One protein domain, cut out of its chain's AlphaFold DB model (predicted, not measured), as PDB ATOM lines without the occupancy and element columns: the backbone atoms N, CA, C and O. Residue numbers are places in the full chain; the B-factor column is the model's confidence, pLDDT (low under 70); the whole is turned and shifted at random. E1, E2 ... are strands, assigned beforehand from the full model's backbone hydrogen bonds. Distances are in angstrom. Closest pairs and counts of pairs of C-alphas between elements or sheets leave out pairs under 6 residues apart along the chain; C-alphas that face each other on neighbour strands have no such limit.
ATOM      1  N   LEU A 121     287.407 235.557 405.501       88.03
ATOM      2  CA  LEU A 121     286.998 236.861 404.995       88.03
ATOM      3  C   LEU A 121     287.374 237.955 405.996       88.03
ATOM      4  O   LEU A 121     287.106 237.819 407.191       88.03
ATOM      5  N   ALA A 122     287.941 239.047 405.494       87.65
ATOM      6  CA  ALA A 122     288.070 240.316 406.198       87.65
ATOM      7  C   ALA A 122     287.182 241.337 405.481       87.65
ATOM      8  O   ALA A 122     287.289 241.476 404.266       87.65
ATOM      9  N   ILE A 123     286.274 241.996 406.203       88.39
ATOM     10  CA  ILE A 123     285.308 242.930 405.611       88.39
ATOM     11  C   ILE A 123     285.299 244.236 406.404       88.39
ATOM     12  O   ILE A 123     285.164 244.237 407.630       88.39
ATOM     13  N   GLY A 124     285.416 245.339 405.675       88.62
ATOM     14  CA  GLY A 124     285.414 246.702 406.174       88.62
ATOM     15  C   GLY A 124     286.665 247.061 406.969       88.62
ATOM     16  O   GLY A 124     287.783 246.714 406.595       88.62
ATOM     17  N   GLY A 125     286.480 247.801 408.059       88.83
ATOM     18  CA  GLY A 125     287.581 248.340 408.860       88.83
ATOM     19  C   GLY A 125     287.971 249.751 408.422       88.83
ATOM     20  O   GLY A 125     287.118 250.525 407.988       88.83
ATOM     21  N   TRP A 126     289.251 250.100 408.564       90.32
ATOM     22  CA  TRP A 126     289.761 251.448 408.303       90.32
ATOM     23  C   TRP A 126     290.816 251.460 407.200       90.32
ATOM     24  O   TRP A 126     291.803 250.729 407.252       90.32
ATOM     25  N   GLU A 127     290.651 252.379 406.257       89.20
ATOM     26  CA  GLU A 127     291.689 252.810 405.326       89.20
ATOM     27  C   GLU A 127     292.088 254.263 405.621       89.20
ATOM     28  O   GLU A 127     291.470 254.960 406.426       89.20
ATOM     29  N   LYS A 128     293.107 254.780 404.921       91.75
ATOM     30  CA  LYS A 128     293.578 256.169 405.090       91.75
ATOM     31  C   LYS A 128     292.480 257.228 404.912       91.75
ATOM     32  O   LYS A 128     292.640 258.341 405.399       91.75
ATOM     33  N   ARG A 129     291.408 256.913 404.178       91.27
ATOM     34  CA  ARG A 129     290.298 257.832 403.880       91.27
ATOM     35  C   ARG A 129     289.118 257.707 404.851       91.27
ATOM     36  O   ARG A 129     288.163 258.459 404.702       91.27
ATOM     37  N   GLY A 130     289.189 256.800 405.825       93.06
ATOM     38  CA  GLY A 130     288.107 256.526 406.765       93.06
ATOM     39  C   GLY A 130     287.659 255.064 406.718       93.06
ATOM     40  O   GLY A 130     288.428 254.201 406.281       93.06
ATOM     41  N   PRO A 131     286.434 254.775 407.181       93.68
ATOM     42  CA  PRO A 131     285.861 253.444 407.092       93.68
ATOM     43  C   PRO A 131     285.851 252.946 405.645       93.68
ATOM     44  O   PRO A 131     285.681 253.727 404.707       93.68
ATOM     45  N   THR A 132     286.029 251.645 405.458       92.09
ATOM     46  CA  THR A 132     285.999 251.016 404.136       92.09
ATOM     47  C   THR A 132     284.884 249.980 404.066       92.09
ATOM     48  O   THR A 132     284.397 249.497 405.082       92.09
ATOM     49  N   ASN A 133     284.446 249.676 402.854       92.21
ATOM     50  CA  ASN A 133     283.538 248.579 402.520       92.21
ATOM     51  C   ASN A 133     284.304 247.392 401.909       92.21
ATOM     52  O   ASN A 133     283.692 246.440 401.428       92.21
ATOM     53  N   VAL A 134     285.637 247.481 401.862       92.35
ATOM     54  CA  VAL A 134     286.500 246.491 401.229       92.35
ATOM     55  C   VAL A 134     286.326 245.128 401.866       92.35
ATOM     56  O   VAL A 134     286.374 244.989 403.084       92.35
ATOM     57  N   ALA A 135     286.174 244.121 401.015       91.72
ATOM     58  CA  ALA A 135     286.194 242.731 401.410       91.72
ATOM     59  C   ALA A 135     287.402 242.042 400.779       91.72
ATOM     60  O   ALA A 135     287.644 242.152 399.575       91.72
ATOM     61  N   GLU A 136     288.151 241.302 401.586       92.45
ATOM     62  CA  GLU A 136     289.291 240.511 401.147       92.45
ATOM     63  C   GLU A 136     289.129 239.063 401.599       92.45
ATOM     64  O   GLU A 136     288.693 238.773 402.714       92.45
ATOM     65  N   VAL A 137     289.496 238.140 400.714       91.62
ATOM     66  CA  VAL A 137     289.551 236.705 400.991       91.62
ATOM     67  C   VAL A 137     291.014 236.309 401.117       91.62
ATOM     68  O   VAL A 137     291.826 236.633 400.246       91.62
ATOM     69  N   LEU A 138     291.355 235.576 402.175       89.35
ATOM     70  CA  LEU A 138     292.673 234.966 402.283       89.35
ATOM     71  C   LEU A 138     292.760 233.761 401.341       89.35
ATOM     72  O   LEU A 138     292.098 232.741 401.543       89.35
ATOM     73  N   ASN A 139     293.632 233.847 400.343       89.13
ATOM     74  CA  ASN A 139     294.040 232.693 399.564       89.13
ATOM     75  C   ASN A 139     295.065 231.890 400.376       89.13
ATOM     76  O   ASN A 139     296.251 232.223 400.392       89.13
ATOM     77  N   ILE A 140     294.604 230.835 401.051       85.55
ATOM     78  CA  ILE A 140     295.434 230.002 401.939       85.55
ATOM     79  C   ILE A 140     296.606 229.329 401.214       85.55
ATOM     80  O   ILE A 140     297.665 229.148 401.804       85.55
ATOM     81  N   ASN A 141     296.449 229.025 399.924       85.46
ATOM     82  CA  ASN A 141     297.474 228.348 399.130       85.46
ATOM     83  C   ASN A 141     298.664 229.271 398.836       85.46
ATOM     84  O   ASN A 141     299.798 228.817 398.727       85.46
ATOM     85  N   THR A 142     298.407 230.574 398.697       88.41
ATOM     86  CA  THR A 142     299.445 231.579 398.407       88.41
ATOM     87  C   THR A 142     299.776 232.470 399.602       88.41
ATOM     88  O   THR A 142     300.689 233.288 399.502       88.41
ATOM     89  N   ASN A 143     299.048 232.316 400.713       90.48
ATOM     90  CA  ASN A 143     299.085 233.170 401.900       90.48
ATOM     91  C   ASN A 143     298.981 234.670 401.563       90.48
ATOM     92  O   ASN A 143     299.755 235.497 402.046       90.48
ATOM     93  N   LYS A 144     298.049 235.018 400.668       94.20
ATOM     94  CA  LYS A 144     297.828 236.392 400.199       94.20
ATOM     95  C   LYS A 144     296.362 236.768 400.309       94.20
ATOM     96  O   LYS A 144     295.487 235.985 399.944       94.20
ATOM     97  N   TRP A 145     296.111 237.988 400.763       93.12
ATOM     98  CA  TRP A 145     294.788 238.598 400.713       93.12
ATOM     99  C   TRP A 145     294.469 239.035 399.285       93.12
ATOM    100  O   TRP A 145     295.325 239.567 398.575       93.12
ATOM    101  N   GLN A 146     293.247 238.748 398.848       93.71
ATOM    102  CA  GLN A 146     292.749 239.090 397.523       93.71
ATOM    103  C   GLN A 146     291.414 239.811 397.657       93.71
ATOM    104  O   GLN A 146     290.493 239.312 398.306       93.71
ATOM    105  N   ARG A 147     291.299 240.974 397.014       93.86
ATOM    106  CA  ARG A 147     290.078 241.779 397.043       93.86
ATOM    107  C   ARG A 147     288.925 241.045 396.364       93.86
ATOM    108  O   ARG A 147     289.016 240.669 395.195       93.86
ATOM    109  N   ALA A 148     287.832 240.880 397.093       92.49
ATOM    110  CA  ALA A 148     286.657 240.129 396.690       92.49
ATOM    111  C   ALA A 148     285.457 241.069 396.551       92.49
ATOM    112  O   ALA A 148     284.575 241.121 397.405       92.49
ATOM    113  N   LYS A 149     285.415 241.790 395.423       93.04
ATOM    114  CA  LYS A 149     284.396 242.816 395.126       93.04
ATOM    115  C   LYS A 149     282.951 242.334 395.271       93.04
ATOM    116  O   LYS A 149     282.082 243.132 395.576       93.04
ATOM    117  N   THR A 150     282.694 241.042 395.072       92.59
ATOM    118  CA  THR A 150     281.363 240.433 395.241       92.59
ATOM    119  C   THR A 150     280.817 240.560 396.669       92.59
ATOM    120  O   THR A 150     279.607 240.516 396.853       92.59
ATOM    121  N   PHE A 151     281.690 240.710 397.671       87.11
ATOM    122  CA  PHE A 151     281.314 240.914 399.073       87.11
ATOM    123  C   PHE A 151     281.332 242.392 399.497       87.11
ATOM    124  O   PHE A 151     281.025 242.687 400.648       87.11
ATOM    125  N   GLU A 152     281.697 243.315 398.602       90.94
ATOM    126  CA  GLU A 152     281.661 244.754 398.879       90.94
ATOM    127  C   GLU A 152     280.228 245.272 398.684       90.94
ATOM    128  O   GLU A 152     279.611 245.039 397.644       90.94
ATOM    129  N   ASP A 153     279.701 245.993 399.672       87.04
ATOM    130  CA  ASP A 153     278.429 246.714 399.561       87.04
ATOM    131  C   ASP A 153     278.658 248.234 399.546       87.04
ATOM    132  O   ASP A 153     279.790 248.698 399.582       87.04
ATOM    133  N   ASN A 154     277.609 249.052 399.474       89.52
ATOM    134  CA  ASN A 154     277.772 250.510 399.381       89.52
ATOM    135  C   ASN A 154     278.112 251.203 400.720       89.52
ATOM    136  O   ASN A 154     278.225 252.428 400.756       89.52
ATOM    137  N   ARG A 155     278.231 250.466 401.830       89.11
ATOM    138  CA  ARG A 155     278.365 251.010 403.186       89.11
ATOM    139  C   ARG A 155     279.812 250.923 403.656       89.11
ATOM    140  O   ARG A 155     280.371 249.850 403.843       89.11
ATOM    141  N   GLN A 156     280.412 252.077 403.914       89.66
ATOM    142  CA  GLN A 156     281.745 252.171 404.504       89.66
ATOM    143  C   GLN A 156     281.642 252.104 406.026       89.66
ATOM    144  O   GLN A 156     281.310 253.102 406.668       89.66
ATOM    145  N   ILE A 157     281.890 250.928 406.604       84.13
ATOM    146  CA  ILE A 157     281.720 250.703 408.040       84.13
ATOM    147  C   ILE A 157     282.944 249.997 408.625       84.13
ATOM    148  O   ILE A 157     283.466 249.026 408.081       84.13
ATOM    149  N   ALA A 158     283.417 250.506 409.762       84.51
ATOM    150  CA  ALA A 158     284.591 249.964 410.432       84.51
ATOM    151  C   ALA A 158     284.263 248.907 411.493       84.51
ATOM    152  O   ALA A 158     285.073 248.015 411.740       84.51
ATOM    153  N   TYR A 159     283.097 249.014 412.129       83.95
ATOM    154  CA  TYR A 159     282.703 248.174 413.254       83.95
ATOM    155  C   TYR A 159     281.560 247.264 412.838       83.95
ATOM    156  O   TYR A 159     280.584 247.710 412.241       83.95
ATOM    157  N   HIS A 160     281.704 245.983 413.143       77.53
ATOM    158  CA  HIS A 160     280.725 244.976 412.784       77.53
ATOM    159  C   HIS A 160     280.567 243.971 413.912       77.53
ATOM    160  O   HIS A 160     281.545 243.621 414.577       77.53
ATOM    161  N   GLU A 161     279.355 243.450 414.066       79.79
ATOM    162  CA  GLU A 161     279.121 242.265 414.877       79.79
ATOM    163  C   GLU A 161     279.284 240.994 414.037       79.79
ATOM    164  O   GLU A 161     279.013 240.958 412.831       79.79
ATOM    165  N   CYS A 162     279.752 239.931 414.691       76.58
ATOM    166  CA  CYS A 162     279.942 238.618 414.092       76.58
ATOM    167  C   CYS A 162     279.023 237.618 414.786       76.58
ATOM    168  O   CYS A 162     279.101 237.439 416.002       76.58
ATOM    169  N   ILE A 163     278.188 236.940 414.001       79.90
ATOM    170  CA  ILE A 163     277.349 235.846 414.481       79.90
ATOM    171  C   ILE A 163     277.955 234.534 413.977       79.90
ATOM    172  O   ILE A 163     278.415 234.409 412.842       79.90
ATOM    173  N   VAL A 164     277.991 233.522 414.837       75.90
ATOM    174  CA  VAL A 164     278.481 232.190 414.474       75.90
ATOM    175  C   VAL A 164     277.286 231.255 414.377       75.90
ATOM    176  O   VAL A 164     276.624 230.998 415.378       75.90
ATOM    177  N   ILE A 165     277.010 230.744 413.177       76.32
ATOM    178  CA  ILE A 165     275.890 229.834 412.919       76.32
ATOM    179  C   ILE A 165     276.464 228.462 412.575       76.32
ATOM    180  O   ILE A 165     277.185 228.312 411.595       76.32
ATOM    181  N   ASN A 166     276.132 227.433 413.360       69.45
ATOM    182  CA  ASN A 166     276.543 226.042 413.106       69.45
ATOM    183  C   ASN A 166     278.062 225.861 412.918       69.45
ATOM    184  O   ASN A 166     278.499 225.139 412.025       69.45
ATOM    185  N   ASN A 167     278.873 226.547 413.732       65.60
ATOM    186  CA  ASN A 167     280.339 226.617 413.618       65.60
ATOM    187  C   ASN A 167     280.874 227.229 412.311       65.60
ATOM    188  O   ASN A 167     282.087 227.355 412.151       65.60
ATOM    189  N   VAL A 168     280.000 227.672 411.409       59.77
ATOM    190  CA  VAL A 168     280.360 228.553 410.304       59.77
ATOM    191  C   VAL A 168     280.255 229.975 410.842       59.77
ATOM    192  O   VAL A 168     279.184 230.439 411.234       59.77
ATOM    193  N   LYS A 169     281.387 230.673 410.933       54.02
ATOM    194  CA  LYS A 169     281.379 232.098 411.277       54.02
ATOM    195  C   LYS A 169     280.770 232.846 410.090       54.02
ATOM    196  O   LYS A 169     281.421 232.969 409.057       54.02
ATOM    197  N   ILE A 170     279.521 233.287 410.222       55.29
ATOM    198  CA  ILE A 170     278.812 234.065 409.203       55.29
ATOM    199  C   ILE A 170     278.689 235.501 409.732       55.29
ATOM    200  O   ILE A 170     277.806 235.850 410.505       55.29
ATOM    201  N   LEU A 171     279.645 236.320 409.307       48.44
ATOM    202  CA  LEU A 171     279.661 237.791 409.316       48.44
ATOM    203  C   LEU A 171     278.448 238.299 408.474       48.44
ATOM    204  O   LEU A 171     278.130 237.654 407.480       48.44
ATOM    205  N   LEU A 172     277.664 239.360 408.739       51.55
ATOM    206  CA  LEU A 172     277.786 240.655 409.437       51.55
ATOM    207  C   LEU A 172     276.366 241.171 409.771       51.55
ATOM    208  O   LEU A 172     275.504 241.130 408.890       51.55
ATOM    209  N   LEU A 173     276.134 241.775 410.941       37.59
ATOM    210  CA  LEU A 173     275.023 242.724 411.126       37.59
ATOM    211  C   LEU A 173     275.544 244.004 411.793       37.59
ATOM    212  O   LEU A 173     276.208 243.953 412.822       37.59
ATOM    213  N   ASN A 174     275.253 245.145 411.169       48.45
ATOM    214  CA  ASN A 174     275.113 246.419 411.866       48.45
ATOM    215  C   ASN A 174     273.615 246.601 412.098       48.45
ATOM    216  O   ASN A 174     272.848 246.491 411.134       48.45
TER     217      ASN A 174
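What this domain is: This is residues 121 to 174 of the 175 residues of the protein "BACK domain-containing protein" of Wuchereria bancrofti (UniProt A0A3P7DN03). A small antiparallel sheet of three strands, E1, E2 and E3, makes one part, and the separate hairpin E4 and E5 makes another, with E1 near E5; the long link of residues 148 to 160 joins the two. The printed part has 54 residues with no named helix and five named strands, E1 to E5 along the chain; under half of the residues, 23, are in them, and the class is all strand. The sheet order is E1 - E2 - E3. The whole is only just compact, close to loose, with a radius of gyration of the C-alphas of 11.9 A and spans of 32 by 28 by 17 A.

Where its parts are: E1, residues 121 to 123, begins with C-alpha 121 at (286.998, 236.861, 404.995) and is 6.3 A long. E2 is residues 135 to 139, 12.9 A, and E3 is residues 144 to 147, 10.0 A. E4 is residues 161 to 165, 13.0 A. E5, residues 168 to 173, 15.2 A, ends with C-alpha 173 at (275.023, 242.724, 411.126).

How they stand to each other: E1, E2 and E3 form a meander, each strand the antiparallel neighbour of the one before. In the hairpin E1 and E2, N 122 and O 136 are within hydrogen-bond range at 2.9 A. In the hairpin E2 and E3, N 137 and O 146 are at 2.9 A. In the hairpin E4 and E5, antiparallel at 145 degrees, N 165 and O 168 are at 2.9 A. E1 and E5 are near each other, with 6 pairs of C-alphas within 10 A. E3 and E4 are apart.

The domain as a whole: The two C-alphas farthest apart, those of Arg 129 and Asn 166, are 35.8 A apart. The printed part has no cut. The links E1 to E2, 11 residues, and E3 to E4, 13 residues, are long. Residues 166 to 174 have pLDDT under 70.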